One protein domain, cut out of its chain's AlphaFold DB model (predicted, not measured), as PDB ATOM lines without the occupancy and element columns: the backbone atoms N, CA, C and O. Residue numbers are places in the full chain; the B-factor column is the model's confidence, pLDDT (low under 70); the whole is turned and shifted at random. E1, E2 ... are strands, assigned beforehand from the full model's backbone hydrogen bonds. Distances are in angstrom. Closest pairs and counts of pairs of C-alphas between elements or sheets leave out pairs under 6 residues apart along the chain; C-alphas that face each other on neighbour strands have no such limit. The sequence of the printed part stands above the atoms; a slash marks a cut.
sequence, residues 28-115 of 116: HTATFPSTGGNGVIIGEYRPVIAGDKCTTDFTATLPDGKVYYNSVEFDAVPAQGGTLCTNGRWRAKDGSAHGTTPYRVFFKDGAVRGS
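This is residues 28 to 115 of the 116 residues of an uncharacterized protein of Alphaproteobacteria bacterium (UniProt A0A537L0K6). A strongly twisted antiparallel sheet winds round into an elongated, incompletely closed barrel: the long strands E3, E4 and E5 make its main wall, and E7 and E8 fold over on the far side of E5. The unnamed stretch at residues 28 to 40 begins near the end of E8 and leads to E1 at the other edge of the wall, and E1 and E8 stay apart. The printed part has 88 residues, with no named helix and eight strands, E1 to E8 in chain order; the class is all strand. The sheet is branched, and E2 E3 E4 E5 E6 form a meander, each strand the antiparallel neighbour of the one before. The whole is compact, with a radius of gyration of the C-alphas of 12.9 A, and spans 42 by 23 by 17 A.

E4, residues 67 to 79, has E3, residues 53 to 61, on one side and E5, residues 82 to 92, on the other side. E3 and E4 are an antiparallel hairpin at 152 degrees, with N 58 and O 70 3.0 A apart, within hydrogen-bond range. E4 and E5, also a hairpin at 152 degrees, have N 77 and O 84 within range at 2.9 A. On the other side of E3 from E4 lie E1, residues 41 to 43, with N 41 and O 61 at 2.9 A, and E2, residues 48 to 50, with N 50 and O 53 at 2.8 A; both are antiparallel to E3, and E2 and E3 form a hairpin. E5 bends by 58 degrees at residue 87, and its pairing is staggered. E7, residues 105 to 108, is antiparallel to it, with N 83 and O 107 at 2.8 A. E6, residues 98 to 101, forms a hairpin with E5 on the same side as E7, with N 90 and O 99 at 2.9 A. E8, residues 111 to 114, forms a hairpin with E7 at 161 degrees, with N 106 and O 113 at 2.8 A. Residues 32 to 33 make a short antiparallel pairing with residues 41 to 42 of E1.

E4 is 34.0 A long, from C-alpha 67 at (69.929, 120.594, 82.694) to C-alpha 79 at (95.115, 140.463, 71.340). E5 measures 29.0 A and E3 25.2 A. E6, E7 and E8 measure 10.2, 10.2 and 10.3 A, E1 6.3 A and E2 6.4 A. E8 ends at C-alpha 114, (82.285, 138.548, 77.336).

The C-alphas of Asp 64 and Gly 81, the two farthest apart, are 41.9 A apart, and those of His 28 and Ser 115 are 8.4 A apart. The printed part has no cut, and the links between its named strands are tight. The mean pLDDT of the printed part is 95.9, and no printed residue is under 70.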
ATOM      1  N   HIS A  28      82.282 139.693  82.171       96.06
ATOM      2  CA  HIS A  28      81.830 138.323  82.020       96.06
ATOM      3  C   HIS A  28      81.098 137.862  83.288       96.06
ATOM      4  O   HIS A  28      81.547 138.099  84.409       96.06
ATOM      5  N   THR A  29      79.966 137.185  83.103       95.69
ATOM      6  CA  THR A  29      79.183 136.586  84.185       95.69
ATOM      7  C   THR A  29      79.107 135.083  83.984       95.69
ATOM      8  O   THR A  29      78.967 134.617  82.857       95.69
ATOM      9  N   ALA A  30      79.121 134.325  85.083       95.81
ATOM     10  CA  ALA A  30      79.031 132.866  85.019       95.81
ATOM     11  C   ALA A  30      77.666 132.353  84.535       95.81
ATOM     12  O   ALA A  30      77.555 131.197  84.131       95.81
ATOM     13  N   THR A  31      76.642 133.212  84.579       96.69
ATOM     14  CA  THR A  31      75.289 132.907  84.118       96.69
ATOM     15  C   THR A  31      74.827 133.958  83.118       96.69
ATOM     16  O   THR A  31      74.979 135.158  83.376       96.69
ATOM     17  N   PHE A  32      74.280 133.524  81.982       94.06
ATOM     18  CA  PHE A  32      73.719 134.399  80.947       94.06
ATOM     19  C   PHE A  32      72.769 133.634  80.004       94.06
ATOM     20  O   PHE A  32      72.879 132.413  79.877       94.06
ATOM     21  N   PRO A  33      71.830 134.319  79.325       92.38
ATOM     22  CA  PRO A  33      70.998 133.696  78.298       92.38
ATOM     23  C   PRO A  33      71.830 133.240  77.092       92.38
ATOM     24  O   PRO A  33      72.670 133.990  76.597       92.38
ATOM     25  N   SER A  34      71.571 132.034  76.588       89.00
ATOM     26  CA  SER A  34      72.154 131.562  75.330       89.00
ATOM     27  C   SER A  34      71.601 132.367  74.156       89.00
ATOM     28  O   SER A  34      70.385 132.455  73.979       89.00
ATOM     29  N   THR A  35      72.483 132.899  73.311       79.25
ATOM     30  CA  THR A  35      72.101 133.690  72.131       79.25
ATOM     31  C   THR A  35      71.403 132.862  71.047       79.25
ATOM     32  O   THR A  35      70.621 133.411  70.280       79.25
ATOM     33  N   GLY A  36      71.625 131.541  71.000       72.19
ATOM     34  CA  GLY A  36      70.994 130.633  70.028       72.19
ATOM     35  C   GLY A  36      69.984 129.644  70.621       72.19
ATOM     36  O   GLY A  36      69.414 128.837  69.895       72.19
ATOM     37  N   GLY A  37      69.786 129.652  71.941       71.44
ATOM     38  CA  GLY A  37      69.182 128.529  72.661       71.44
ATOM     39  C   GLY A  37      67.686 128.620  72.965       71.44
ATOM     40  O   GLY A  37      67.244 127.891  73.841       71.44
ATOM     41  N   ASN A  38      66.904 129.499  72.328       84.19
ATOM     42  CA  ASN A  38      65.446 129.610  72.557       84.19
ATOM     43  C   ASN A  38      65.047 129.677  74.051       84.19
ATOM     44  O   ASN A  38      64.150 128.969  74.503       84.19
ATOM     45  N   GLY A  39      65.748 130.501  74.836       90.56
ATOM     46  CA  GLY A  39      65.516 130.625  76.281       90.56
ATOM     47  C   GLY A  39      66.375 129.711  77.162       90.56
ATOM     48  O   GLY A  39      66.209 129.733  78.378       90.56
ATOM     49  N   VAL A  40      67.311 128.944  76.592       95.31
ATOM     50  CA  VAL A  40      68.325 128.224  77.380       95.31
ATOM     51  C   VAL A  40      69.177 129.207  78.180       95.31
ATOM     52  O   VAL A  40      69.705 130.180  77.639       95.31
ATOM     53  N   ILE A  41      69.368 128.905  79.461       97.19
ATOM     54  CA  ILE A  41      70.286 129.617  80.346       97.19
ATOM     55  C   ILE A  41      71.604 128.855  80.415       97.19
ATOM     56  O   ILE A  41      71.628 127.661  80.714       97.19
ATOM     57  N   ILE A  42      72.698 129.563  80.148       96.94
ATOM     58  CA  ILE A  42      74.055 129.066  80.345       96.94
ATOM     59  C   ILE A  42      74.471 129.395  81.772       96.94
ATOM     60  O   ILE A  42      74.295 130.534  82.207       96.94
ATOM     61  N   GLY A  43      75.001 128.413  82.495       97.69
ATOM     62  CA  GLY A  43      75.456 128.556  83.874       97.69
ATOM     63  C   GLY A  43      76.855 127.994  84.091       97.69
ATOM     64  O   GLY A  43      77.386 127.263  83.256       97.69
ATOM     65  N   GLU A  44      77.446 128.344  85.236       97.69
ATOM     66  CA  GLU A  44      78.771 127.876  85.681       97.69
ATOM     67  C   GLU A  44      79.926 128.200  84.718       97.69
ATOM     68  O   GLU A  44      81.033 127.694  84.879       97.69
ATOM     69  N   TYR A  45      79.691 129.096  83.761       97.62
ATOM     70  CA  TYR A  45      80.631 129.426  82.705       97.62
ATOM     71  C   TYR A  45      81.798 130.233  83.289       97.62
ATOM     72  O   TYR A  45      81.667 131.416  83.596       97.62
ATOM     73  N   ARG A  46      82.937 129.586  83.526       97.31
ATOM     74  CA  ARG A  46      84.127 130.159  84.169       97.31
ATOM     75  C   ARG A  46      85.365 129.803  83.342       97.31
ATOM     76  O   ARG A  46      86.105 128.891  83.707       97.31
ATOM     77  N   PRO A  47      85.576 130.492  82.211       97.00
ATOM     78  CA  PRO A  47      86.693 130.229  81.318       97.00
ATOM     79  C   PRO A  47      88.018 130.442  82.037       97.00
ATOM     80  O   PRO A  47      88.209 131.426  82.752       97.00
ATOM     81  N   VAL A  48      88.934 129.509  81.815       97.56
ATOM     82  CA  VAL A  48      90.322 129.584  82.262       97.56
ATOM     83  C   VAL A  48      91.236 129.419  81.061       97.56
ATOM     84  O   VAL A  48      90.928 128.647  80.153       97.56
ATOM     85  N   ILE A  49      92.350 130.147  81.049       98.12
ATOM     86  CA  ILE A  49      93.392 129.998  80.031       98.12
ATOM     87  C   ILE A  49      94.335 128.880  80.476       98.12
ATOM     88  O   ILE A  49      94.849 128.901  81.594       98.12
ATOM     89  N   ALA A  50      94.573 127.919  79.590       94.31
ATOM     90  CA  ALA A  50      95.512 126.823  79.764       94.31
ATOM     91  C   ALA A  50      96.361 126.698  78.491       94.31
ATOM     92  O   ALA A  50      95.952 126.078  77.511       94.31
ATOM     93  N   GLY A  51      97.545 127.318  78.499       94.69
ATOM     94  CA  GLY A  51      98.423 127.359  77.329       94.69
ATOM     95  C   GLY A  51      97.815 128.167  76.182       94.69
ATOM     96  O   GLY A  51      97.474 129.334  76.357       94.69
ATOM     97  N   ASP A  52      97.685 127.540  75.017       97.44
ATOM     98  CA  ASP A  52      97.109 128.107  73.792       97.44
ATOM     99  C   ASP A  52      95.584 127.915  73.691       97.44
ATOM    100  O   ASP A  52      94.979 128.192  72.650       97.44
ATOM    101  N   LYS A  53      94.942 127.461  74.773       98.25
ATOM    102  CA  LYS A  53      93.499 127.213  74.842       98.25
ATOM    103  C   LYS A  53      92.840 127.950  75.994       98.25
ATOM    104  O   LYS A  53      93.459 128.215  77.022       98.25
ATOM    105  N   CYS A  54      91.547 128.224  75.839       98.12
ATOM    106  CA  CYS A  54      90.680 128.540  76.969       98.12
ATOM    107  C   CYS A  54      89.615 127.464  77.114       98.12
ATOM    108  O   CYS A  54      88.992 127.078  76.128       98.12
ATOM    109  N   THR A  55      89.359 127.008  78.333       97.94
ATOM    110  CA  THR A  55      88.377 125.950  78.588       97.94
ATOM    111  C   THR A  55      87.403 126.358  79.674       97.94
ATOM    112  O   THR A  55      87.792 127.021  80.634       97.94
ATOM    113  N   THR A  56      86.153 125.922  79.560       97.75
ATOM    114  CA  THR A  56      85.214 125.924  80.686       97.75
ATOM    115  C   THR A  56      84.264 124.751  80.584       97.75
ATOM    116  O   THR A  56      83.838 124.363  79.494       97.75
ATOM    117  N   ASP A  57      83.884 124.235  81.741       98.31
ATOM    118  CA  ASP A  57      82.642 123.494  81.870       98.31
ATOM    119  C   ASP A  57      81.476 124.474  81.992       98.31
ATOM    120  O   ASP A  57      81.660 125.618  82.414       98.31
ATOM    121  N   PHE A  58      80.287 124.053  81.575       98.12
ATOM    122  CA  PHE A  58      79.080 124.859  81.720       98.12
ATOM    123  C   PHE A  58      77.822 123.998  81.755       98.12
ATOM    124  O   PHE A  58      77.788 122.874  81.238       98.12
ATOM    125  N   THR A  59      76.764 124.561  82.324       98.19
ATOM    126  CA  THR A  59      75.418 123.996  82.268       98.19
ATOM    127  C   THR A  59      74.586 124.697  81.204       98.19
ATOM    128  O   THR A  59      74.724 125.898  80.982       98.19
ATOM    129  N   ALA A  60      73.730 123.937  80.525       96.75
ATOM    130  CA  ALA A  60      72.682 124.462  79.660       96.75
ATOM    131  C   ALA A  60      71.332 124.035  80.239       96.75
ATOM    132  O   ALA A  60      70.968 122.859  80.165       96.75
ATOM    133  N   THR A  61      70.617 124.985  80.831       97.75
ATOM    134  CA  THR A  61      69.295 124.766  81.421       97.75
ATOM    135  C   THR A  61      68.228 125.191  80.426       97.75
ATOM    136  O   THR A  61      68.150 126.362  80.060       97.75
ATOM    137  N   LEU A  62      67.422 124.237  79.970       95.31
ATOM    138  CA  LEU A  62      66.267 124.467  79.105       95.31
ATOM    139  C   LEU A  62      65.136 125.205  79.848       95.31
ATOM    140  O   LEU A  62      65.071 125.147  81.078       95.31
ATOM    141  N   PRO A  63      64.187 125.828  79.122       95.56
ATOM    142  CA  PRO A  63      63.011 126.458  79.730       95.56
ATOM    143  C   PRO A  63      62.126 125.515  80.564       95.56
ATOM    144  O   PRO A  63      61.436 125.973  81.469       95.56
ATOM    145  N   ASP A  64      62.146 124.210  80.279       95.69
ATOM    146  CA  ASP A  64      61.425 123.177  81.040       95.69
ATOM    147  C   ASP A  64      62.161 122.732  82.323       95.69
ATOM    148  O   ASP A  64      61.671 121.876  83.059       95.69
ATOM    149  N   GLY A  65      63.334 123.312  82.598       96.25
ATOM    150  CA  GLY A  65      64.166 123.021  83.763       96.25
ATOM    151  C   GLY A  65      65.162 121.879  83.570       96.25
ATOM    152  O   GLY A  65      65.968 121.629  84.468       96.25
ATOM    153  N   LYS A  66      65.169 121.190  82.422       96.56
ATOM    154  CA  LYS A  66      66.153 120.137  82.161       96.56
ATOM    155  C   LYS A  66      67.553 120.736  81.999       96.56
ATOM    156  O   LYS A  66      67.751 121.695  81.255       96.56
ATOM    157  N   VAL A  67      68.534 120.132  82.672       97.38
ATOM    158  CA  VAL A  67      69.929 120.594  82.694       97.38
ATOM    159  C   VAL A  67      70.824 119.624  81.932       97.38
ATOM    160  O   VAL A  67      70.794 118.419  82.179       97.38
ATOM    161  N   TYR A  68      71.655 120.162  81.042       96.94
ATOM    162  CA  TYR A  68      72.750 119.433  80.403       96.94
ATOM    163  C   TYR A  68      74.100 119.955  80.868       96.94
ATOM    164  O   TYR A  68      74.277 121.158  81.065       96.94
ATOM    165  N   TYR A  69      75.064 119.048  80.967       98.38
ATOM    166  CA  TYR A  69      76.437 119.353  81.340       98.38
ATOM    167  C   TYR A  69      77.330 119.287  80.115       98.38
ATOM    168  O   TYR A  69      77.326 118.299  79.379       98.38
ATOM    169  N   ASN A  70      78.116 120.334  79.913       98.38
ATOM    170  CA  ASN A  70      78.898 120.525  78.707       98.38
ATOM    171  C   ASN A  70      80.311 120.992  79.055       98.38
ATOM    172  O   ASN A  70      80.582 121.445  80.167       98.38
ATOM    173  N   SER A  71      81.198 120.895  78.072       98.25
ATOM    174  CA  SER A  71      82.525 121.512  78.089       98.25
ATOM    175  C   SER A  71      82.740 122.258  76.781       98.25
ATOM    176  O   SER A  71      82.320 121.764  75.731       98.25
ATOM    177  N   VAL A  72      83.420 123.397  76.824       98.06
ATOM    178  CA  VAL A  72      83.825 124.157  75.638       98.06
ATOM    179  C   VAL A  72      85.315 124.460  75.680       98.06
ATOM    180  O   VAL A  72      85.874 124.764  76.735       98.06
ATOM    181  N   GLU A  73      85.940 124.378  74.511       98.56
ATOM    182  CA  GLU A  73      87.317 124.781  74.262       98.56
ATOM    183  C   GLU A  73      87.349 125.904  73.220       98.56
ATOM    184  O   GLU A  73      86.673 125.842  72.192       98.56
ATOM    185  N   PHE A  74      88.174 126.908  73.481       98.62
ATOM    186  CA  PHE A  74      88.484 128.031  72.610       98.62
ATOM    187  C   PHE A  74      89.957 128.014  72.237       98.62
ATOM    188  O   PHE A  74      90.791 127.510  72.989       98.62
ATOM    189  N   ASP A  75      90.282 128.656  71.124       98.62
ATOM    190  CA  ASP A  75      91.651 129.086  70.862       98.62
ATOM    191  C   ASP A  75      91.945 130.329  71.704       98.62
ATOM    192  O   ASP A  75      91.138 131.260  71.720       98.62
ATOM    193  N   ALA A  76      93.080 130.336  72.402       98.62
ATOM    194  CA  ALA A  76      93.570 131.489  73.144       98.62
ATOM    195  C   ALA A  76      94.602 132.224  72.287       98.62
ATOM    196  O   ALA A  76      95.709 131.731  72.069       98.62
ATOM    197  N   VAL A  77      94.238 133.403  71.781       98.12
ATOM    198  CA  VAL A  77      95.113 134.198  70.910       98.12
ATOM    199  C   VAL A  77      95.505 135.518  71.579       98.12
ATOM    200  O   VAL A  77      94.648 136.170  72.183       98.12
ATOM    201  N   PRO A  78      96.775 135.956  71.485       97.94
ATOM    202  CA  PRO A  78      97.171 137.280  71.954       97.94
ATOM    203  C   PRO A  78      96.402 138.377  71.211       97.94
ATOM    204  O   PRO A  78      96.341 138.368  69.981       97.94
ATOM    205  N   ALA A  79      95.831 139.339  71.939       96.81
ATOM    206  CA  ALA A  79      95.115 140.463  71.340       96.81
ATOM    207  C   ALA A  79      95.088 141.684  72.270       96.81
ATOM    208  O   ALA A  79      94.773 141.550  73.444       96.81
ATOM    209  N   GLN A  80      95.388 142.884  71.756       96.56
ATOM    210  CA  GLN A  80      95.244 144.169  72.480       96.56
ATOM    211  C   GLN A  80      95.878 144.209  73.890       96.56
ATOM    212  O   GLN A  80      95.362 144.838  74.817       96.56
ATOM    213  N   GLY A  81      97.010 143.519  74.066       96.62
ATOM    214  CA  GLY A  81      97.702 143.400  75.358       96.62
ATOM    215  C   GLY A  81      97.080 142.391  76.332       96.62
ATOM    216  O   GLY A  81      97.549 142.275  77.457       96.62
ATOM    217  N   GLY A  82      96.053 141.657  75.909       97.44
ATOM    218  CA  GLY A  82      95.420 140.563  76.636       97.44
ATOM    219  C   GLY A  82      95.353 139.273  75.814       97.44
ATOM    220  O   GLY A  82      96.109 139.068  74.861       97.44
ATOM    221  N   THR A  83      94.429 138.394  76.191       98.56
ATOM    222  CA  THR A  83      94.149 137.125  75.507       98.56
ATOM    223  C   THR A  83      92.682 137.064  75.103       98.56
ATOM    224  O   THR A  83      91.796 137.224  75.942       98.56
ATOM    225  N   LEU A  84      92.425 136.808  73.823       98.44
ATOM    226  CA  LEU A  84      91.095 136.567  73.284       98.44
ATOM    227  C   LEU A  84      90.865 135.059  73.134       98.44
ATOM    228  O   LEU A  84      91.550 134.388  72.369       98.44
ATOM    229  N   CYS A  85      89.863 134.548  73.835       98.38
ATOM    230  CA  CYS A  85      89.317 133.212  73.657       98.38
ATOM    231  C   CYS A  85      88.273 133.249  72.534       98.38
ATOM    232  O   CYS A  85      87.227 133.890  72.675       98.38
ATOM    233  N   THR A  86      88.555 132.577  71.420       98.19
ATOM    234  CA  THR A  86      87.722 132.598  70.209       98.19
ATOM    235  C   THR A  86      87.551 131.207  69.589       98.19
ATOM    236  O   THR A  86      88.145 130.233  70.047       98.19
ATOM    237  N   ASN A  87      86.704 131.101  68.560       97.69
ATOM    238  CA  ASN A  87      86.401 129.865  67.829       97.69
ATOM    239  C   ASN A  87      85.884 128.727  68.727       97.69
ATOM    240  O   ASN A  87      86.305 127.580  68.577       97.69
ATOM    241  N   GLY A  88      84.987 129.024  69.670       97.69
ATOM    242  CA  GLY A  88      84.543 128.054  70.670       97.69
ATOM    243  C   GLY A  88      83.923 126.794  70.079       97.69
ATOM    244  O   GLY A  88      83.011 126.874  69.254       97.69
ATOM    245  N   ARG A  89      84.379 125.630  70.546       98.12
ATOM    246  CA  ARG A  89      83.875 124.298  70.190       98.12
ATOM    247  C   ARG A  89      83.408 123.614  71.459       98.12
ATOM    248  O   ARG A  89      84.193 123.441  72.390       98.12
ATOM    249  N   TRP A  90      82.136 123.254  71.518       97.50
ATOM    250  CA  TRP A  90      81.537 122.660  72.705       97.50
ATOM    251  C   TRP A  90      81.048 121.245  72.437       97.50
ATOM    252  O   TRP A  90      80.754 120.861  71.304       97.50
ATOM    253  N   ARG A  91      80.949 120.471  73.511       98.06
ATOM    254  CA  ARG A  91      80.387 119.121  73.512       98.06
ATOM    255  C   ARG A  91      79.613 118.860  74.795       98.06
ATOM    256  O   ARG A  91      80.008 119.338  75.861       98.06
ATOM    257  N   ALA A  92      78.555 118.068  74.684       98.06
ATOM    258  CA  ALA A  92      77.866 117.499  75.830       98.06
ATOM    259  C   ALA A  92      78.756 116.438  76.486       98.06
ATOM    260  O   ALA A  92      79.411 115.642  75.805       98.06
ATOM    261  N   LYS A  93      78.802 116.423  77.820       98.06
ATOM    262  CA  LYS A  93      79.648 115.487  78.576       98.06
ATOM    263  C   LYS A  93      79.179 114.036  78.464       98.06
ATOM    264  O   LYS A  93      79.992 113.132  78.614       98.06
ATOM    265  N   ASP A  94      77.902 113.822  78.167       96.56
ATOM    266  CA  ASP A  94      77.322 112.504  77.898       96.56
ATOM    267  C   ASP A  94      77.548 112.018  76.451       96.56
ATOM    268  O   ASP A  94      77.129 110.920  76.097       96.56
ATOM    269  N   GLY A  95      78.209 112.820  75.608       96.19
ATOM    270  CA  GLY A  95      78.486 112.490  74.209       96.19
ATOM    271  C   GLY A  95      77.292 112.638  73.263       96.19
ATOM    272  O   GLY A  95      77.421 112.309  72.086       96.19
ATOM    273  N   SER A  96      76.149 113.143  73.732       96.00
ATOM    274  CA  SER A  96      74.919 113.234  72.932       96.00
ATOM    275  C   SER A  96      74.952 114.315  71.848       96.00
ATOM    276  O   SER A  96      74.242 114.205  70.849       96.00
ATOM    277  N   ALA A  97      75.759 115.364  72.030       95.94
ATOM    278  CA  ALA A  97      75.788 116.521  71.143       95.94
ATOM    279  C   ALA A  97      77.143 117.238  71.146       95.94
ATOM    280  O   ALA A  97      77.940 117.124  72.080       95.94
ATOM    281  N   HIS A  98      77.381 118.014  70.094       97.00
ATOM    282  CA  HIS A  98      78.501 118.942  69.974       97.00
ATOM    283  C   HIS A  98      78.136 120.096  69.041       97.00
ATOM    284  O   HIS A  98      77.153 120.028  68.304       97.00
ATOM    285  N   GLY A  99      78.943 121.151  69.057       95.56
ATOM    286  CA  GLY A  99      78.764 122.285  68.166       95.56
ATOM    287  C   GLY A  99      79.820 123.359  68.361       95.56
ATOM    288  O   GLY A  99      80.872 123.140  68.963       95.56
ATOM    289  N   THR A 100      79.521 124.545  67.848       96.19
ATOM    290  CA  THR A 100      80.344 125.743  68.014       96.19
ATOM    291  C   THR A 100      79.564 126.837  68.736       96.19
ATOM    292  O   THR A 100      78.338 126.768  68.855       96.19
ATOM    293  N   THR A 101      80.273 127.831  69.267       93.38
ATOM    294  CA  THR A 101      79.669 129.036  69.844       93.38
ATOM    295  C   THR A 101      80.359 130.289  69.304       93.38
ATOM    296  O   THR A 101      81.592 130.319  69.236       93.38
ATOM    297  N   PRO A 102      79.596 131.333  68.928       93.50
ATOM    298  CA  PRO A 102      80.166 132.623  68.558       93.50
ATOM    299  C   PRO A 102      80.593 133.446  69.783       93.50
ATOM    300  O   PRO A 102      81.225 134.487  69.618       93.50
ATOM    301  N   TYR A 103      80.235 133.012  70.998       94.62
ATOM    302  CA  TYR A 103      80.587 133.718  72.225       94.62
ATOM    303  C   TYR A 103      82.104 133.754  72.400       94.62
ATOM    304  O   TYR A 103      82.760 132.717  72.335       94.62
ATOM    305  N   ARG A 104      82.660 134.941  72.634       96.62
ATOM    306  CA  ARG A 104      84.095 135.153  72.853       96.62
ATOM    307  C   ARG A 104      84.329 135.698  74.251       96.62
ATOM    308  O   ARG A 104      83.458 136.349  74.832       96.62
ATOM    309  N   VAL A 105      85.522 135.452  74.780       97.88
ATOM    310  CA  VAL A 105      85.920 135.929  76.108       97.88
ATOM    311  C   VAL A 105      87.275 136.607  76.012       97.88
ATOM    312  O   VAL A 105      88.191 136.060  75.411       97.88
ATOM    313  N   PHE A 106      87.405 137.787  76.598       98.50
ATOM    314  CA  PHE A 106      88.642 138.554  76.611       98.50
ATOM    315  C   PHE A 106      89.182 138.684  78.035       98.50
ATOM    316  O   PHE A 106      88.444 139.055  78.950       98.50
ATOM    317  N   PHE A 107      90.467 138.378  78.209       98.56
ATOM    318  CA  PHE A 107      91.196 138.457  79.472       98.56
ATOM    319  C   PHE A 107      92.276 139.526  79.377       98.56
ATOM    320  O   PHE A 107      93.131 139.453  78.493       98.56
ATOM    321  N   LYS A 108      92.284 140.477  80.311       98.19
ATOM    322  CA  LYS A 108      93.333 141.498  80.411       98.19
ATOM    323  C   LYS A 108      93.402 142.057  81.826       98.19
ATOM    324  O   LYS A 108      92.367 142.388  82.390       98.19
ATOM    325  N   ASP A 109      94.604 142.136  82.398       96.56
ATOM    326  CA  ASP A 109      94.870 142.755  83.710       96.56
ATOM    327  C   ASP A 109      93.925 142.282  84.839       96.56
ATOM    328  O   ASP A 109      93.468 143.055  85.675       96.56
ATOM    329  N   GLY A 110      93.589 140.986  84.840       95.12
ATOM    330  CA  GLY A 110      92.663 140.372  85.802       95.12
ATOM    331  C   GLY A 110      91.172 140.587  85.506       95.12
ATOM    332  O   GLY A 110      90.332 139.932  86.122       95.12
ATOM    333  N   ALA A 111      90.822 141.441  84.543       97.31
ATOM    334  CA  ALA A 111      89.461 141.581  84.049       97.31
ATOM    335  C   ALA A 111      89.123 140.479  83.036       97.31
ATOM    336  O   ALA A 111      89.936 140.114  82.183       97.31
ATOM    337  N   VAL A 112      87.884 139.992  83.110       98.12
ATOM    338  CA  VAL A 112      87.311 139.035  82.158       98.12
ATOM    339  C   VAL A 112      86.046 139.643  81.569       98.12
ATOM    340  O   VAL A 112      85.144 140.055  82.304       98.12
ATOM    341  N   ARG A 113      85.974 139.714  80.241       97.81
ATOM    342  CA  ARG A 113      84.864 140.327  79.501       97.81
ATOM    343  C   ARG A 113      84.300 139.358  78.480       97.81
ATOM    344  O   ARG A 113      85.036 138.564  77.907       97.81
ATOM    345  N   GLY A 114      82.991 139.409  78.278       95.62
ATOM    346  CA  GLY A 114      82.285 138.548  77.336       95.62
ATOM    347  C   GLY A 114      81.755 139.339  76.156       95.62
ATOM    348  O   GLY A 114      81.234 140.436  76.361       95.62
ATOM    349  N   SER A 115      81.846 138.775  74.953       93.88
ATOM    350  CA  SER A 115      81.289 139.405  73.756       93.88
ATOM    351  C   SER A 115      79.789 139.704  73.917       93.88
ATOM    352  O   SER A 115      79.111 138.984  74.665       93.88
TER     353      SER A 115